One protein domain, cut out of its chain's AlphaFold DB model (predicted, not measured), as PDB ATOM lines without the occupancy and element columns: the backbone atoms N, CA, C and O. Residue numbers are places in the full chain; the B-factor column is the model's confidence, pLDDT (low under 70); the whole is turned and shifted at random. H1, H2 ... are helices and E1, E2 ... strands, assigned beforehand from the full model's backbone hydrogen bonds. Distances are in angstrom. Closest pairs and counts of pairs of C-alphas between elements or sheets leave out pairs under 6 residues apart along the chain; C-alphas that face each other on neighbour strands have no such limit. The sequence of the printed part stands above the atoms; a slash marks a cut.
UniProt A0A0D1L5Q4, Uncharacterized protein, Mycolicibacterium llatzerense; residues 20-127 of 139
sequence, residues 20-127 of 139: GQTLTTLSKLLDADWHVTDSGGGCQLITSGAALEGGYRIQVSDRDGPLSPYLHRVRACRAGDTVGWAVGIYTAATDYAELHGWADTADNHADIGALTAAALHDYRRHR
ATOM      1  N   GLY A  20     -31.598  46.954-101.492       72.50
ATOM      2  CA  GLY A  20     -31.020  45.662-101.095       72.50
ATOM      3  C   GLY A  20     -32.061  44.601-100.714       72.50
ATOM      4  O   GLY A  20     -32.087  43.516-101.307       72.50
ATOM      5  N   GLN A  21     -32.958  44.905 -99.772       73.50
ATOM      6  CA  GLN A  21     -34.032  43.982 -99.386       73.50
ATOM      7  C   GLN A  21     -35.110  43.827-100.460       73.50
ATOM      8  O   GLN A  21     -35.633  42.723-100.625       73.50
ATOM      9  N   THR A  22     -35.415  44.886-101.217       79.12
ATOM     10  CA  THR A  22     -36.351  44.815-102.352       79.12
ATOM     11  C   THR A  22     -35.840  43.823-103.398       79.12
ATOM     12  O   THR A  22     -36.541  42.878-103.748       79.12
ATOM     13  N   LEU A  23     -34.582  43.965-103.821       82.38
ATOM     14  CA  LEU A  23     -33.909  43.060-104.752       82.38
ATOM     15  C   LEU A  23     -33.825  41.642-104.181       82.38
ATOM     16  O   LEU A  23     -34.141  40.690-104.880       82.38
ATOM     17  N   THR A  24     -33.491  41.486-102.897       83.06
ATOM     18  CA  THR A  24     -33.443  40.165-102.241       83.06
ATOM     19  C   THR A  24     -34.810  39.476-102.235       83.06
ATOM     20  O   THR A  24     -34.902  38.274-102.485       83.06
ATOM     21  N   THR A  25     -35.879  40.219-101.941       84.44
ATOM     22  CA  THR A  25     -37.260  39.711-101.947       84.44
ATOM     23  C   THR A  25     -37.669  39.281-103.351       84.44
ATOM     24  O   THR A  25     -38.151  38.165-103.543       84.44
ATOM     25  N   LEU A  26     -37.413  40.135-104.339       84.62
ATOM     26  CA  LEU A  26     -37.714  39.879-105.743       84.62
ATOM     27  C   LEU A  26     -36.920  38.689-106.311       84.62
ATOM     28  O   LEU A  26     -37.489  37.852-107.015       84.62
ATOM     29  N   SER A  27     -35.639  38.565-105.959       85.56
ATOM     30  CA  SER A  27     -34.806  37.429-106.359       85.56
ATOM     31  C   SER A  27     -35.314  36.110-105.796       85.56
ATOM     32  O   SER A  27     -35.380  35.129-106.525       85.56
ATOM     33  N   LYS A  28     -35.754  36.082-104.531       85.88
ATOM     34  CA  LYS A  28     -36.359  34.881-103.932       85.88
ATOM     35  C   LYS A  28     -37.696  34.510-104.570       85.88
ATOM     36  O   LYS A  28     -38.004  33.328-104.665       85.88
ATOM     37  N   LEU A  29     -38.498  35.501-104.965       83.31
ATOM     38  CA  LEU A  29     -39.828  35.268-105.527       83.31
ATOM     39  C   LEU A  29     -39.769  34.548-106.880       83.31
ATOM     40  O   LEU A  29     -40.599  33.679-107.140       83.31
ATOM     41  N   LEU A  30     -38.831  34.939-107.743       77.38
ATOM     42  CA  LEU A  30     -38.763  34.458-109.128       77.38
ATOM     43  C   LEU A  30     -37.532  33.613-109.440       77.38
ATOM     44  O   LEU A  30     -37.371  33.227-110.593       77.38
ATOM     45  N   ASP A  31     -36.688  33.343-108.442       82.56
ATOM     46  CA  ASP A  31     -35.395  32.672-108.613       82.56
ATOM     47  C   ASP A  31     -34.583  33.296-109.766       82.56
ATOM     48  O   ASP A  31     -34.107  32.628-110.680       82.56
ATOM     49  N   ALA A  32     -34.520  34.632-109.765       79.00
ATOM     50  CA  ALA A  32     -33.937  35.427-110.838       79.00
ATOM     51  C   ALA A  32     -33.079  36.567-110.284       79.00
ATOM     52  O   ALA A  32     -33.352  37.117-109.213       79.00
ATOM     53  N   ASP A  33     -32.068  36.971-111.046       82.50
ATOM     54  CA  ASP A  33     -31.334  38.198-110.751       82.50
ATOM     55  C   ASP A  33     -32.222  39.420-110.999       82.50
ATOM     56  O   ASP A  33     -33.091  39.408-111.873       82.50
ATOM     57  N   TRP A  34     -32.003  40.485-110.231       83.81
ATOM     58  CA  TRP A  34     -32.679  41.770-110.387       83.81
ATOM     59  C   TRP A  34     -31.669  42.904-110.293       83.81
ATOM     60  O   TRP A  34     -30.705  42.842-109.525       83.81
ATOM     61  N   HIS A  35     -31.904  43.965-111.060       83.62
ATOM     62  CA  HIS A  35     -30.980  45.090-111.150       83.62
ATOM     63  C   HIS A  35     -31.724  46.417-111.118       83.62
ATOM     64  O   HIS A  35     -32.809  46.541-111.680       83.62
ATOM     65  N   VAL A  36     -31.105  47.418-110.499       81.38
ATOM     66  CA  VAL A  36     -31.515  48.816-110.646       81.38
ATOM     67  C   VAL A  36     -30.824  49.371-111.885       81.38
ATOM     68  O   VAL A  36     -29.594  49.380-111.957       81.38
ATOM     69  N   THR A  37     -31.613  49.824-112.850       77.38
ATOM     70  CA  THR A  37     -31.145  50.440-114.092       77.38
ATOM     71  C   THR A  37     -31.378  51.947-114.031       77.38
ATOM     72  O   THR A  37     -32.447  52.398-113.614       77.38
ATOM     73  N   ASP A  38     -30.382  52.726-114.457       72.75
ATOM     74  CA  ASP A  38     -30.559  54.153-114.734       72.75
ATOM     75  C   ASP A  38     -31.259  54.296-116.089       72.75
ATOM     76  O   ASP A  38     -30.717  53.921-117.130       72.75
ATOM     77  N   SER A  39     -32.490  54.795-116.055       67.81
ATOM     78  CA  SER A  39     -33.312  55.034-117.246       67.81
ATOM     79  C   SER A  39     -33.074  56.422-117.863       67.81
ATOM     80  O   SER A  39     -33.697  56.773-118.863       67.81
ATOM     81  N   GLY A  40     -32.138  57.197-117.301       63.22
ATOM     82  CA  GLY A  40     -31.792  58.554-117.703       63.22
ATOM     83  C   GLY A  40     -32.376  59.615-116.766       63.22
ATOM     84  O   GLY A  40     -33.381  59.415-116.085       63.22
ATOM     85  N   GLY A  41     -31.726  60.781-116.705       60.69
ATOM     86  CA  GLY A  41     -32.211  61.927-115.921       60.69
ATOM     87  C   GLY A  41     -32.259  61.708-114.399       60.69
ATOM     88  O   GLY A  41     -32.914  62.480-113.703       60.69
ATOM     89  N   GLY A  42     -31.585  60.673-113.881       63.12
ATOM     90  CA  GLY A  42     -31.633  60.291-112.465       63.12
ATOM     91  C   GLY A  42     -32.859  59.452-112.083       63.12
ATOM     92  O   GLY A  42     -33.169  59.338-110.893       63.12
ATOM     93  N   CYS A  43     -33.559  58.893-113.073       69.75
ATOM     94  CA  CYS A  43     -34.709  58.018-112.879       69.75
ATOM     95  C   CYS A  43     -34.253  56.565-112.760       69.75
ATOM     96  O   CYS A  43     -33.485  56.068-113.590       69.75
ATOM     97  N   GLN A  44     -34.744  55.872-111.739       73.69
ATOM     98  CA  GLN A  44     -34.351  54.498-111.455       73.69
ATOM     99  C   GLN A  44     -35.499  53.534-111.714       73.69
ATOM    100  O   GLN A  44     -36.637  53.789-111.330       73.69
ATOM    101  N   LEU A  45     -35.162  52.405-112.329       82.12
ATOM    102  CA  LEU A  45     -36.091  51.327-112.622       82.12
ATOM    103  C   LEU A  45     -35.514  50.011-112.113       82.12
ATOM    104  O   LEU A  45     -34.366  49.686-112.417       82.12
ATOM    105  N   ILE A  46     -36.291  49.231-111.369       86.31
ATOM    106  CA  ILE A  46     -35.873  47.883-110.969       86.31
ATOM    107  C   ILE A  46     -36.356  46.914-112.039       86.31
ATOM    108  O   ILE A  46     -37.541  46.875-112.357       86.31
ATOM    109  N   THR A  47     -35.453  46.121-112.600       87.56
ATOM    110  CA  THR A  47     -35.756  45.224-113.716       87.56
ATOM    111  C   THR A  47     -35.323  43.801-113.426       87.56
ATOM    112  O   THR A  47     -34.242  43.596-112.864       87.56
ATOM    113  N   SER A  48     -36.116  42.823-113.867       86.00
ATOM    114  CA  SER A  48     -35.691  41.423-113.853       86.00
ATOM    115  C   SER A  48     -34.489  41.226-114.790       86.00
ATOM    116  O   SER A  48     -34.492  41.686-115.935       86.00
ATOM    117  N   GLY A  49     -33.444  40.566-114.291       74.19
ATOM    118  CA  GLY A  49     -32.190  40.286-114.996       74.19
ATOM    119  C   GLY A  49     -32.334  39.189-116.050       74.19
ATOM    120  O   GLY A  49     -31.704  39.258-117.103       74.19
ATOM    121  N   ALA A  50     -33.234  38.232-115.820       71.94
ATOM    122  CA  ALA A  50     -33.701  37.313-116.850       71.94
ATOM    123  C   ALA A  50     -35.007  37.824-117.476       71.94
ATOM    124  O   ALA A  50     -35.887  38.358-116.788       71.94
ATOM    125  N   ALA A  51     -35.137  37.645-118.791       73.75
ATOM    126  CA  ALA A  51     -36.429  37.765-119.445       73.75
ATOM    127  C   ALA A  51     -37.312  36.573-119.040       73.75
ATOM    128  O   ALA A  51     -36.839  35.439-118.959       73.75
ATOM    129  N   LEU A  52     -38.596  36.828-118.814       74.00
ATOM    130  CA  LEU A  52     -39.610  35.783-118.775       74.00
ATOM    131  C   LEU A  52     -39.689  35.093-120.148       74.00
ATOM    132  O   LEU A  52     -39.263  35.637-121.174       74.00
ATOM    133  N   GLU A  53     -40.286  33.901-120.173       72.44
ATOM    134  CA  GLU A  53     -40.575  33.176-121.411       72.44
ATOM    135  C   GLU A  53     -41.275  34.088-122.433       72.44
ATOM    136  O   GLU A  53     -42.211  34.809-122.091       72.44
ATOM    137  N   GLY A  54     -40.801  34.084-123.682       71.75
ATOM    138  CA  GLY A  54     -41.312  34.964-124.740       71.75
ATOM    139  C   GLY A  54     -40.658  36.351-124.811       71.75
ATOM    140  O   GLY A  54     -41.078  37.163-125.628       71.75
ATOM    141  N   GLY A  55     -39.620  36.623-124.010       82.88
ATOM    142  CA  GLY A  55     -38.859  37.878-124.081       82.88
ATOM    143  C   GLY A  55     -39.474  39.029-123.282       82.88
ATOM    144  O   GLY A  55     -39.162  40.190-123.541       82.88
ATOM    145  N   TYR A  56     -40.345  38.732-122.317       86.38
ATOM    146  CA  TYR A  56     -40.930  39.752-121.449       86.38
ATOM    147  C   TYR A  56     -39.995  40.098-120.291       86.38
ATOM    148  O   TYR A  56     -39.174  39.290-119.869       86.38
ATOM    149  N   ARG A  57     -40.141  41.292-119.728       89.31
ATOM    150  CA  ARG A  57     -39.390  41.762-118.564       89.31
ATOM    151  C   ARG A  57     -40.343  42.357-117.548       89.31
ATOM    152  O   ARG A  57     -41.294  43.043-117.918       89.31
ATOM    153  N   ILE A  58     -40.047  42.133-116.275       90.25
ATOM    154  CA  ILE A  58     -40.748  42.797-115.183       90.25
ATOM    155  C   ILE A  58     -39.994  44.074-114.836       90.25
ATOM    156  O   ILE A  58     -38.769  44.056-114.696       90.25
ATOM    157  N   GLN A  59     -40.730  45.170-114.708       90.62
ATOM    158  CA  GLN A  59     -40.219  46.467-114.298       90.62
ATOM    159  C   GLN A  59     -40.985  46.940-113.060       90.62
ATOM    160  O   GLN A  59     -42.214  46.878-113.041       90.62
ATOM    161  N   VAL A  60     -40.268  47.417-112.043       89.06
ATOM    162  CA  VAL A  60     -40.840  48.062-110.855       89.06
ATOM    163  C   VAL A  60     -40.430  49.528-110.851       89.06
ATOM    164  O   VAL A  60     -39.249  49.845-111.027       89.06
ATOM    165  N   SER A  61     -41.405  50.406-110.632       86.94
ATOM    166  CA  SER A  61     -41.243  51.859-110.627       86.94
ATOM    167  C   SER A  61     -42.107  52.532-109.561       86.94
ATOM    168  O   SER A  61     -42.896  51.882-108.872       86.94
ATOM    169  N   ASP A  62     -41.996  53.857-109.457       85.06
ATOM    170  CA  ASP A  62     -42.987  54.664-108.745       85.06
ATOM    171  C   ASP A  62     -44.354  54.543-109.442       85.06
ATOM    172  O   ASP A  62     -44.432  54.349-110.662       85.06
ATOM    173  N   ARG A  63     -45.438  54.650-108.663       83.75
ATOM    174  CA  ARG A  63     -46.813  54.464-109.154       83.75
ATOM    175  C   ARG A  63     -47.178  55.453-110.258       83.75
ATOM    176  O   ARG A  63     -47.754  55.068-111.270       83.75
ATOM    177  N   ASP A  64     -46.845  56.720-110.040       75.94
ATOM    178  CA  ASP A  64     -47.295  57.826-110.889       75.94
ATOM    179  C   ASP A  64     -46.395  58.041-112.120       75.94
ATOM    180  O   ASP A  64     -46.641  58.941-112.923       75.94
ATOM    181  N   GLY A  65     -45.358  57.216-112.302       70.25
ATOM    182  CA  GLY A  65     -44.563  57.235-113.522       70.25
ATOM    183  C   GLY A  65     -43.330  56.323-113.486       70.25
ATOM    184  O   GLY A  65     -42.612  56.294-112.484       70.25
ATOM    185  N   PRO A  66     -43.011  55.642-114.606       63.47
ATOM    186  CA  PRO A  66     -41.841  54.767-114.711       63.47
ATOM    187  C   PRO A  66     -40.501  55.515-114.642       63.47
ATOM    188  O   PRO A  66     -39.472  54.915-114.355       63.47
ATOM    189  N   LEU A  67     -40.520  56.831-114.887       67.19
ATOM    190  CA  LEU A  67     -39.350  57.709-114.948       67.19
ATOM    191  C   LEU A  67     -39.392  58.770-113.841       67.19
ATOM    192  O   LEU A  67     -39.248  59.966-114.090       67.19
ATOM    193  N   SER A  68     -39.656  58.344-112.609       64.25
ATOM    194  CA  SER A  68     -39.583  59.237-111.455       64.25
ATOM    195  C   SER A  68     -38.123  59.387-111.012       64.25
ATOM    196  O   SER A  68     -37.454  58.378-110.755       64.25
ATOM    197  N   PRO A  69     -37.585  60.620-110.914       70.38
ATOM    198  CA  PRO A  69     -36.257  60.830-110.362       70.38
ATOM    199  C   PRO A  69     -36.217  60.341-108.920       70.38
ATOM    200  O   PRO A  69     -37.101  60.675-108.136       70.38
ATOM    201  N   TYR A  70     -35.153  59.654-108.515       68.88
ATOM    202  CA  TYR A  70     -35.038  59.136-107.145       68.88
ATOM    203  C   TYR A  70     -35.267  60.217-106.062       68.88
ATOM    204  O   TYR A  70     -35.932  59.994-105.048       68.88
ATOM    205  N   LEU A  71     -34.791  61.444-106.311       69.75
ATOM    206  CA  LEU A  71     -34.997  62.593-105.422       69.75
ATOM    207  C   LEU A  71     -36.475  62.928-105.168       69.75
ATOM    208  O   LEU A  71     -36.783  63.542-104.147       69.75
ATOM    209  N   HIS A  72     -37.383  62.555-106.069       76.06
ATOM    210  CA  HIS A  72     -38.819  62.722-105.881       76.06
ATOM    211  C   HIS A  72     -39.320  61.875-104.704       76.06
ATOM    212  O   HIS A  72     -39.912  62.425-103.773       76.06
ATOM    213  N   ARG A  73     -38.970  60.582-104.666       76.00
ATOM    214  CA  ARG A  73     -39.292  59.671-103.556       76.00
ATOM    215  C   ARG A  73     -38.707  60.159-102.230       76.00
ATOM    216  O   ARG A  73     -39.411  60.182-101.221       76.00
ATOM    217  N   VAL A  74     -37.459  60.640-102.235       73.00
ATOM    218  CA  VAL A  74     -36.824  61.237-101.042       73.00
ATOM    219  C   VAL A  74     -37.617  62.442-100.527       73.00
ATOM    220  O   VAL A  74     -37.855  62.566 -99.324       73.00
ATOM    221  N   ARG A  75     -38.029  63.350-101.422       77.50
ATOM    222  CA  ARG A  75     -38.786  64.560-101.060       77.50
ATOM    223  C   ARG A  75     -40.174  64.226-100.526       77.50
ATOM    224  O   ARG A  75     -40.534  64.759 -99.481       77.50
ATOM    225  N   ALA A  76     -40.903  63.333-101.191       77.00
ATOM    226  CA  ALA A  76     -42.218  62.882-100.745       77.00
ATOM    227  C   ALA A  76     -42.141  62.237 -99.354       77.00
ATOM    228  O   ALA A  76     -42.868  62.633 -98.447       77.00
ATOM    229  N   CYS A  77     -41.160  61.354 -99.129       73.25
ATOM    230  CA  CYS A  77     -40.936  60.747 -97.819       73.25
ATOM    231  C   CYS A  77     -40.677  61.800 -96.727       73.25
ATOM    232  O   CYS A  77     -41.262  61.724 -95.645       73.25
ATOM    233  N   ARG A  78     -39.840  62.816 -97.002       75.19
ATOM    234  CA  ARG A  78     -39.567  63.924 -96.062       75.19
ATOM    235  C   ARG A  78     -40.794  64.802 -95.795       75.19
ATOM    236  O   ARG A  78     -40.904  65.347 -94.701       75.19
ATOM    237  N   ALA A  79     -41.700  64.930 -96.763       80.31
ATOM    238  CA  ALA A  79     -42.977  65.626 -96.611       80.31
ATOM    239  C   ALA A  79     -44.042  64.786 -95.877       80.31
ATOM    240  O   ALA A  79     -45.066  65.319 -95.459       80.31
ATOM    241  N   GLY A  80     -43.788  63.489 -95.661       75.00
ATOM    242  CA  GLY A  80     -44.751  62.553 -95.083       75.00
ATOM    243  C   GLY A  80     -45.745  61.977 -96.095       75.00
ATOM    244  O   GLY A  80     -46.692  61.310 -95.671       75.00
ATOM    245  N   ASP A  81     -45.500  62.204 -97.385       80.88
ATOM    246  CA  ASP A  81     -46.296  61.741 -98.517       80.88
ATOM    247  C   ASP A  81     -45.832  60.366 -99.018       80.88
ATOM    248  O   ASP A  81     -44.733  59.893 -98.712       80.88
ATOM    249  N   THR A  82     -46.684  59.724 -99.819       78.88
ATOM    250  CA  THR A  82     -46.421  58.428-100.448       78.88
ATOM    251  C   THR A  82     -46.371  58.563-101.969       78.88
ATOM    252  O   THR A  82     -47.166  59.304-102.540       78.88
ATOM    253  N   VAL A  83     -45.441  57.862-102.624       78.38
ATOM    254  CA  VAL A  83     -45.291  57.840-104.098       78.38
ATOM    255  C   VAL A  83     -45.760  56.512-104.702       78.38
ATOM    256  O   VAL A  83     -45.816  56.361-105.920       78.38
ATOM    257  N   GLY A  84     -46.117  55.552-103.844       85.62
ATOM    258  CA  GLY A  84     -46.599  54.236-104.217       85.62
ATOM    259  C   GLY A  84     -45.571  53.384-104.956       85.62
ATOM    260  O   GLY A  84     -44.400  53.739-105.097       85.62
ATOM    261  N   TRP A  85     -46.040  52.247-105.451       86.88
ATOM    262  CA  TRP A  85     -45.287  51.350-106.318       86.88
ATOM    263  C   TRP A  85     -46.149  50.907-107.485       86.88
ATOM    264  O   TRP A  85     -47.365  50.757-107.354       86.88
ATOM    265  N   ALA A  86     -45.492  50.652-108.604       90.38
ATOM    266  CA  ALA A  86     -46.063  50.043-109.786       90.38
ATOM    267  C   ALA A  86     -45.167  48.897-110.254       90.38
ATOM    268  O   ALA A  86     -43.943  49.026-110.267       90.38
ATOM    269  N   VAL A  87     -45.784  47.793-110.667       91.62
ATOM    270  CA  VAL A  87     -45.123  46.675-111.341       91.62
ATOM    271  C   VAL A  87     -45.785  46.471-112.694       91.62
ATOM    272  O   VAL A  87     -46.988  46.222-112.772       91.62
ATOM    273  N   GLY A  88     -44.984  46.541-113.752       91.06
ATOM    274  CA  GLY A  88     -45.417  46.291-115.120       91.06
ATOM    275  C   GLY A  88     -44.637  45.158-115.778       91.06
ATOM    276  O   GLY A  88     -43.451  44.957-115.507       91.06
ATOM    277  N   ILE A  89     -45.303  44.417-116.660       90.00
ATOM    278  CA  ILE A  89     -44.703  43.366-117.488       90.00
ATOM    279  C   ILE A  89     -44.699  43.838-118.933       90.00
ATOM    280  O   ILE A  89     -45.760  44.064-119.505       90.00
ATOM    281  N   TYR A  90     -43.514  43.962-119.521       88.38
ATOM    282  CA  TYR A  90     -43.317  44.574-120.835       88.38
ATOM    283  C   TYR A  90     -42.631  43.613-121.797       88.38
ATOM    284  O   TYR A  90     -41.803  42.809-121.371       88.38
ATOM    285  N   THR A  91     -42.933  43.700-123.090       85.94
ATOM    286  CA  THR A  91     -42.329  42.828-124.111       85.94
ATOM    287  C   THR A  91     -41.100  43.454-124.769       85.94
ATOM    288  O   THR A  91     -41.114  44.617-125.171       85.94
ATOM    289  N   ALA A  92     -40.035  42.671-124.957       83.88
ATOM    290  CA  ALA A  92     -38.888  43.102-125.757       83.88
ATOM    291  C   ALA A  92     -39.236  43.281-127.247       83.88
ATOM    292  O   ALA A  92     -38.539  44.009-127.949       83.88
ATOM    293  N   ALA A  93     -40.311  42.647-127.738       84.12
ATOM    294  CA  ALA A  93     -40.725  42.734-129.141       84.12
ATOM    295  C   ALA A  93     -41.106  44.161-129.573       84.12
ATOM    296  O   ALA A  93     -41.033  44.482-130.758       84.12
ATOM    297  N   THR A  94     -41.480  45.015-128.618       81.00
ATOM    298  CA  THR A  94     -41.872  46.410-128.850       81.00
ATOM    299  C   THR A  94     -40.936  47.387-128.147       81.00
ATOM    300  O   THR A  94     -41.378  48.451-127.723       81.00
ATOM    301  N   ASP A  95     -39.677  47.000-127.927       83.00
ATOM    302  CA  ASP A  95     -38.705  47.803-127.172       83.00
ATOM    303  C   ASP A  95     -39.236  48.224-125.785       83.00
ATOM    304  O   ASP A  95     -39.041  49.340-125.314       83.00
ATOM    305  N   TYR A  96     -39.987  47.319-125.145       80.88
ATOM    306  CA  TYR A  96     -40.653  47.528-123.857       80.88
ATOM    307  C   TYR A  96     -41.704  48.653-123.828       80.88
ATOM    308  O   TYR A  96     -42.046  49.137-122.753       80.88
ATOM    309  N   ALA A  97     -42.259  49.042-124.983       80.50
ATOM    310  CA  ALA A  97     -43.349  50.016-125.067       80.50
ATOM    311  C   ALA A  97     -44.745  49.450-124.730       80.50
ATOM    312  O   ALA A  97     -45.616  50.201-124.295       80.50
ATOM    313  N   GLU A  98     -44.985  48.149-124.932       82.81
ATOM    314  CA  GLU A  98     -46.280  47.520-124.655       82.81
ATOM    315  C   GLU A  98     -46.296  46.865-123.272       82.81
ATOM    316  O   GLU A  98     -45.401  46.093-122.915       82.81
ATOM    317  N   LEU A  99     -47.343  47.176-122.503       86.00
ATOM    318  CA  LEU A  99     -47.629  46.610-121.190       86.00
ATOM    319  C   LEU A  99     -48.559  45.405-121.344       86.00
ATOM    320  O   LEU A  99     -49.565  45.478-122.040       86.00
ATOM    321  N   HIS A 100     -48.250  44.305-120.670       86.62
ATOM    322  CA  HIS A 100     -48.982  43.036-120.758       86.62
ATOM    323  C   HIS A 100     -49.440  42.505-119.399       86.62
ATOM    324  O   HIS A 100     -50.095  41.471-119.337       86.62
ATOM    325  N   GLY A 101     -49.080  43.179-118.309       88.94
ATOM    326  CA  GLY A 101     -49.548  42.872-116.964       88.94
ATOM    327  C   GLY A 101     -49.206  44.011-116.020       88.94
ATOM    328  O   GLY A 101     -48.122  44.585-116.141       88.94
ATOM    329  N   TRP A 102     -50.117  44.346-115.110       90.75
ATOM    330  CA  TRP A 102     -49.975  45.515-114.244       90.75
ATOM    331  C   TRP A 102     -50.491  45.272-112.830       90.75
ATOM    332  O   TRP A 102     -51.522  44.632-112.628       90.75
ATOM    333  N   ALA A 103     -49.798  45.845-111.852       91.81
ATOM    334  CA  ALA A 103     -50.332  46.056-110.516       91.81
ATOM    335  C   ALA A 103     -49.689  47.291-109.882       91.81
ATOM    336  O   ALA A 103     -48.477  47.481-109.979       91.81
ATOM    337  N   ASP A 104     -50.481  48.103-109.189       92.69
ATOM    338  CA  ASP A 104     -49.999  49.272-108.461       92.69
ATOM    339  C   ASP A 104     -50.595  49.380-107.056       92.69
ATOM    340  O   ASP A 104     -51.566  48.719-106.685       92.69
ATOM    341  N   THR A 105     -49.977  50.229-106.248       88.38
ATOM    342  CA  THR A 105     -50.429  50.562-104.901       88.38
ATOM    343  C   THR A 105     -49.984  51.968-104.545       88.38
ATOM    344  O   THR A 105     -48.885  52.391-104.892       88.38
ATOM    345  N   ALA A 106     -50.831  52.695-103.819       86.44
ATOM    346  CA  ALA A 106     -50.466  53.987-103.251       86.44
ATOM    347  C   ALA A 106     -49.555  53.851-102.020       86.44
ATOM    348  O   ALA A 106     -49.041  54.857-101.546       86.44
ATOM    349  N   ASP A 107     -49.379  52.647-101.473       82.69
ATOM    350  CA  ASP A 107     -48.623  52.411-100.243       82.69
ATOM    351  C   ASP A 107     -47.137  52.144-100.528       82.69
ATOM    352  O   ASP A 107     -46.777  51.131-101.128       82.69
ATOM    353  N   ASN A 108     -46.263  53.034-100.054       74.69
ATOM    354  CA  ASN A 108     -44.809  52.871-100.132       74.69
ATOM    355  C   ASN A 108     -44.287  51.644 -99.367       74.69
ATOM    356  O   ASN A 108     -43.185  51.189 -99.666       74.69
ATOM    357  N   HIS A 109     -45.046  51.127 -98.399       73.88
ATOM    358  CA  HIS A 109     -44.685  49.971 -97.575       73.88
ATOM    359  C   HIS A 109     -45.314  48.663 -98.060       73.88
ATOM    360  O   HIS A 109     -45.227  47.644 -97.371       73.88
ATOM    361  N   ALA A 110     -45.961  48.681 -99.226       79.12
ATOM    362  CA  ALA A 110     -46.548  47.482 -99.790       79.12
ATOM    363  C   ALA A 110     -45.491  46.393-100.013       79.12
ATOM    364  O   ALA A 110     -44.356  46.663-100.408       79.12
ATOM    365  N   ASP A 111     -45.900  45.143 -99.812       84.69
ATOM    366  CA  ASP A 111     -45.085  43.984-100.156       84.69
ATOM    367  C   ASP A 111     -44.887  43.933-101.680       84.69
ATOM    368  O   ASP A 111     -45.778  43.538-102.440       84.69
ATOM    369  N   ILE A 112     -43.700  44.349-102.130       85.12
ATOM    370  CA  ILE A 112     -43.319  44.379-103.548       85.12
ATOM    371  C   ILE A 112     -43.372  42.973-104.165       85.12
ATOM    372  O   ILE A 112     -43.682  42.829-105.351       85.12
ATOM    373  N   GLY A 113     -43.126  41.920-103.380       87.94
ATOM    374  CA  GLY A 113     -43.260  40.541-103.837       87.94
ATOM    375  C   GLY A 113     -44.716  40.183-104.144       87.94
ATOM    376  O   GLY A 113     -45.013  39.660-105.221       87.94
ATOM    377  N   ALA A 114     -45.639  40.536-103.247       89.56
ATOM    378  CA  ALA A 114     -47.075  40.352-103.471       89.56
ATOM    379  C   ALA A 114     -47.588  41.179-104.665       89.56
ATOM    380  O   ALA A 114     -48.352  40.666-105.486       89.56
ATOM    381  N   LEU A 115     -47.122  42.424-104.812       91.69
ATOM    382  CA  LEU A 115     -47.467  43.285-105.948       91.69
ATOM    383  C   LEU A 115     -46.960  42.701-107.278       91.69
ATOM    384  O   LEU A 115     -47.689  42.661-108.268       91.69
ATOM    385  N   THR A 116     -45.743  42.156-107.281       91.12
ATOM    386  CA  THR A 116     -45.161  41.477-108.448       91.12
ATOM    387  C   THR A 116     -45.942  40.215-108.815       91.12
ATOM    388  O   THR A 116     -46.218  39.967-109.991       91.12
ATOM    389  N   ALA A 117     -46.365  39.432-107.819       91.00
ATOM    390  CA  ALA A 117     -47.224  38.273-108.038       91.00
ATOM    391  C   ALA A 117     -48.592  38.664-108.629       91.00
ATOM    392  O   ALA A 117     -49.110  37.944-109.486       91.00
ATOM    393  N   ALA A 118     -49.155  39.807-108.224       91.75
ATOM    394  CA  ALA A 118     -50.397  40.336-108.786       91.75
ATOM    395  C   ALA A 118     -50.243  40.727-110.266       91.75
ATOM    396  O   ALA A 118     -51.052  40.295-111.086       91.75
ATOM    397  N   ALA A 119     -49.168  41.434-110.634       91.00
ATOM    398  CA  ALA A 119     -48.887  41.774-112.034       91.00
ATOM    399  C   ALA A 119     -48.676  40.519-112.906       91.00
ATOM    400  O   ALA A 119     -49.164  40.439-114.034       91.00
ATOM    401  N   LEU A 120     -48.007  39.490-112.370       89.19
ATOM    402  CA  LEU A 120     -47.855  38.191-113.040       89.19
ATOM    403  C   LEU A 120     -49.185  37.453-113.210       89.19
ATOM    404  O   LEU A 120     -49.390  36.771-114.217       89.19
ATOM    405  N   HIS A 121     -50.081  37.552-112.229       89.94
ATOM    406  CA  HIS A 121     -51.419  36.986-112.331       89.94
ATOM    407  C   HIS A 121     -52.234  37.681-113.427       89.94
ATOM    408  O   HIS A 121     -52.856  36.993-114.239       89.94
ATOM    409  N   ASP A 122     -52.173  39.014-113.492       87.62
ATOM    410  CA  ASP A 122     -52.800  39.823-114.542       87.62
ATOM    411  C   ASP A 122     -52.284  39.431-115.940       87.62
ATOM    412  O   ASP A 122     -53.060  39.035-116.813       87.62
ATOM    413  N   TYR A 123     -50.959  39.354-116.107       85.12
ATOM    414  CA  TYR A 123     -50.325  38.882-117.344       85.12
ATOM    415  C   TYR A 123     -50.798  37.492-117.787       85.12
ATOM    416  O   TYR A 123     -51.142  37.271-118.954       85.12
ATOM    417  N   ARG A 124     -50.865  36.537-116.852       84.50
ATOM    418  CA  ARG A 124     -51.332  35.169-117.136       84.50
ATOM    419  C   ARG A 124     -52.810  35.135-117.507       84.50
ATOM    420  O   ARG A 124     -53.184  34.381-118.408       84.50
ATOM    421  N   ARG A 125     -53.645  35.943-116.845       80.75
ATOM    422  CA  ARG A 125     -55.080  36.062-117.143       80.75
ATOM    423  C   ARG A 125     -55.307  36.532-118.577       80.75
ATOM    424  O   ARG A 125     -56.203  36.019-119.247       80.75
ATOM    425  N   HIS A 126     -54.477  37.455-119.049       72.50
ATOM    426  CA  HIS A 126     -54.585  38.039-120.382       72.50
ATOM    427  C   HIS A 126     -53.763  37.309-121.455       72.50
ATOM    428  O   HIS A 126     -53.838  37.681-122.622       72.50
ATOM    429  N   ARG A 127     -53.035  36.233-121.103       66.50
ATOM    430  CA  ARG A 127     -52.146  35.464-122.005       66.50
ATOM    431  C   ARG A 127     -51.177  36.352-122.803       66.50
ATOM    432  O   ARG A 127     -50.876  36.047-123.954       66.50
TER     433      ARG A 127
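AT A GLANCE: This is residues 20 to 127 of the 139 residues of an uncharacterized protein of Mycolicibacterium llatzerense (UniProt A0A0D1L5Q4). A strongly twisted sheet of five strands forms a slab, with two helices, H1 and H3, packed over one of its faces, H1 over the edge strand E1 and H3 over E4 and E5, slantwise to the strands. The third helix, H2, only grazes the sheet and lies out toward one end of the long axis, while the link between E2 and E3, at Gly 54, reaches the other end. The printed part has 108 residues with three named helices and five named strands, in the order H1 E1 E2 E3 H2 E4 E5 H3; the sheet order is E1 - E2 - E3 - E4 - E5, all antiparallel, and the class is mixed, helices and strands. It is compact, with a radius of gyration of the C-alphas of 13.4 A, and spans 41 by 27 by 24 A, only just elongated.

HOW THE PARTS SIT: H1, residues 20 to 30, is on the sheet over E1, residues 34 to 40; their closest C-alphas, of Leu 23 and Trp 34, are 5.9 A apart. E1 and E2, residues 43 to 48, form a hairpin, with N 37 and O 45 2.8 A apart. E2 and E3, residues 56 to 61, form another, with N 60 and O 46 2.8 A apart; E1 E2 E3 are a meander, each strand the antiparallel neighbour of the one before. H2, residues 70 to 79, only grazes the sheet with residues 70 to 72. E4, residues 85 to 91, is the neighbour of E3, with N 59 and O 88 2.8 A apart, and forms a hairpin with E5, residues 99 to 105, with N 87 and O 103 2.8 A apart. H3, residues 112 to 126, lies over E4 and E5 at a height of 7.3 A over the sheet, slantwise to the strands, at 37 degrees to E5 on the local plane; C-alphas 101 and 123, the closest of E5 and H3, are 4.1 A apart. H1 and H3 are on the same face, making two layers, helices on one face of a sheet. With its residues 112 to 113 alone, H3 touches H1, the closest C-alphas, of Leu 26 and Gly 113, being 5.9 A apart; they run the same way at a steep tilt of 35.3 degrees, only just steep. H2 is apart from H1 and H3. In H1, H2 and H3 every O i to N i+4 pair is within hydrogen-bond range.

IN THESE COORDINATES: H1 begins at C-alpha 20, (-31.020, 45.662, -101.095), and is 15.8 A long. E1 measures 18.3 A, E4 19.9 A and H3 21.2 A. H3 ends at C-alpha 126, (-54.585, 38.039, -120.382).

THE WHOLE: The C-alphas of Gly 54 and Ala 79, the two farthest apart, are 41.6 A apart. The printed part has no cut and no long link. Mean pLDDT of the printed part is 80.9; residues 39 to 43, 66 to 68, 70 to 71 and 127 are under 70.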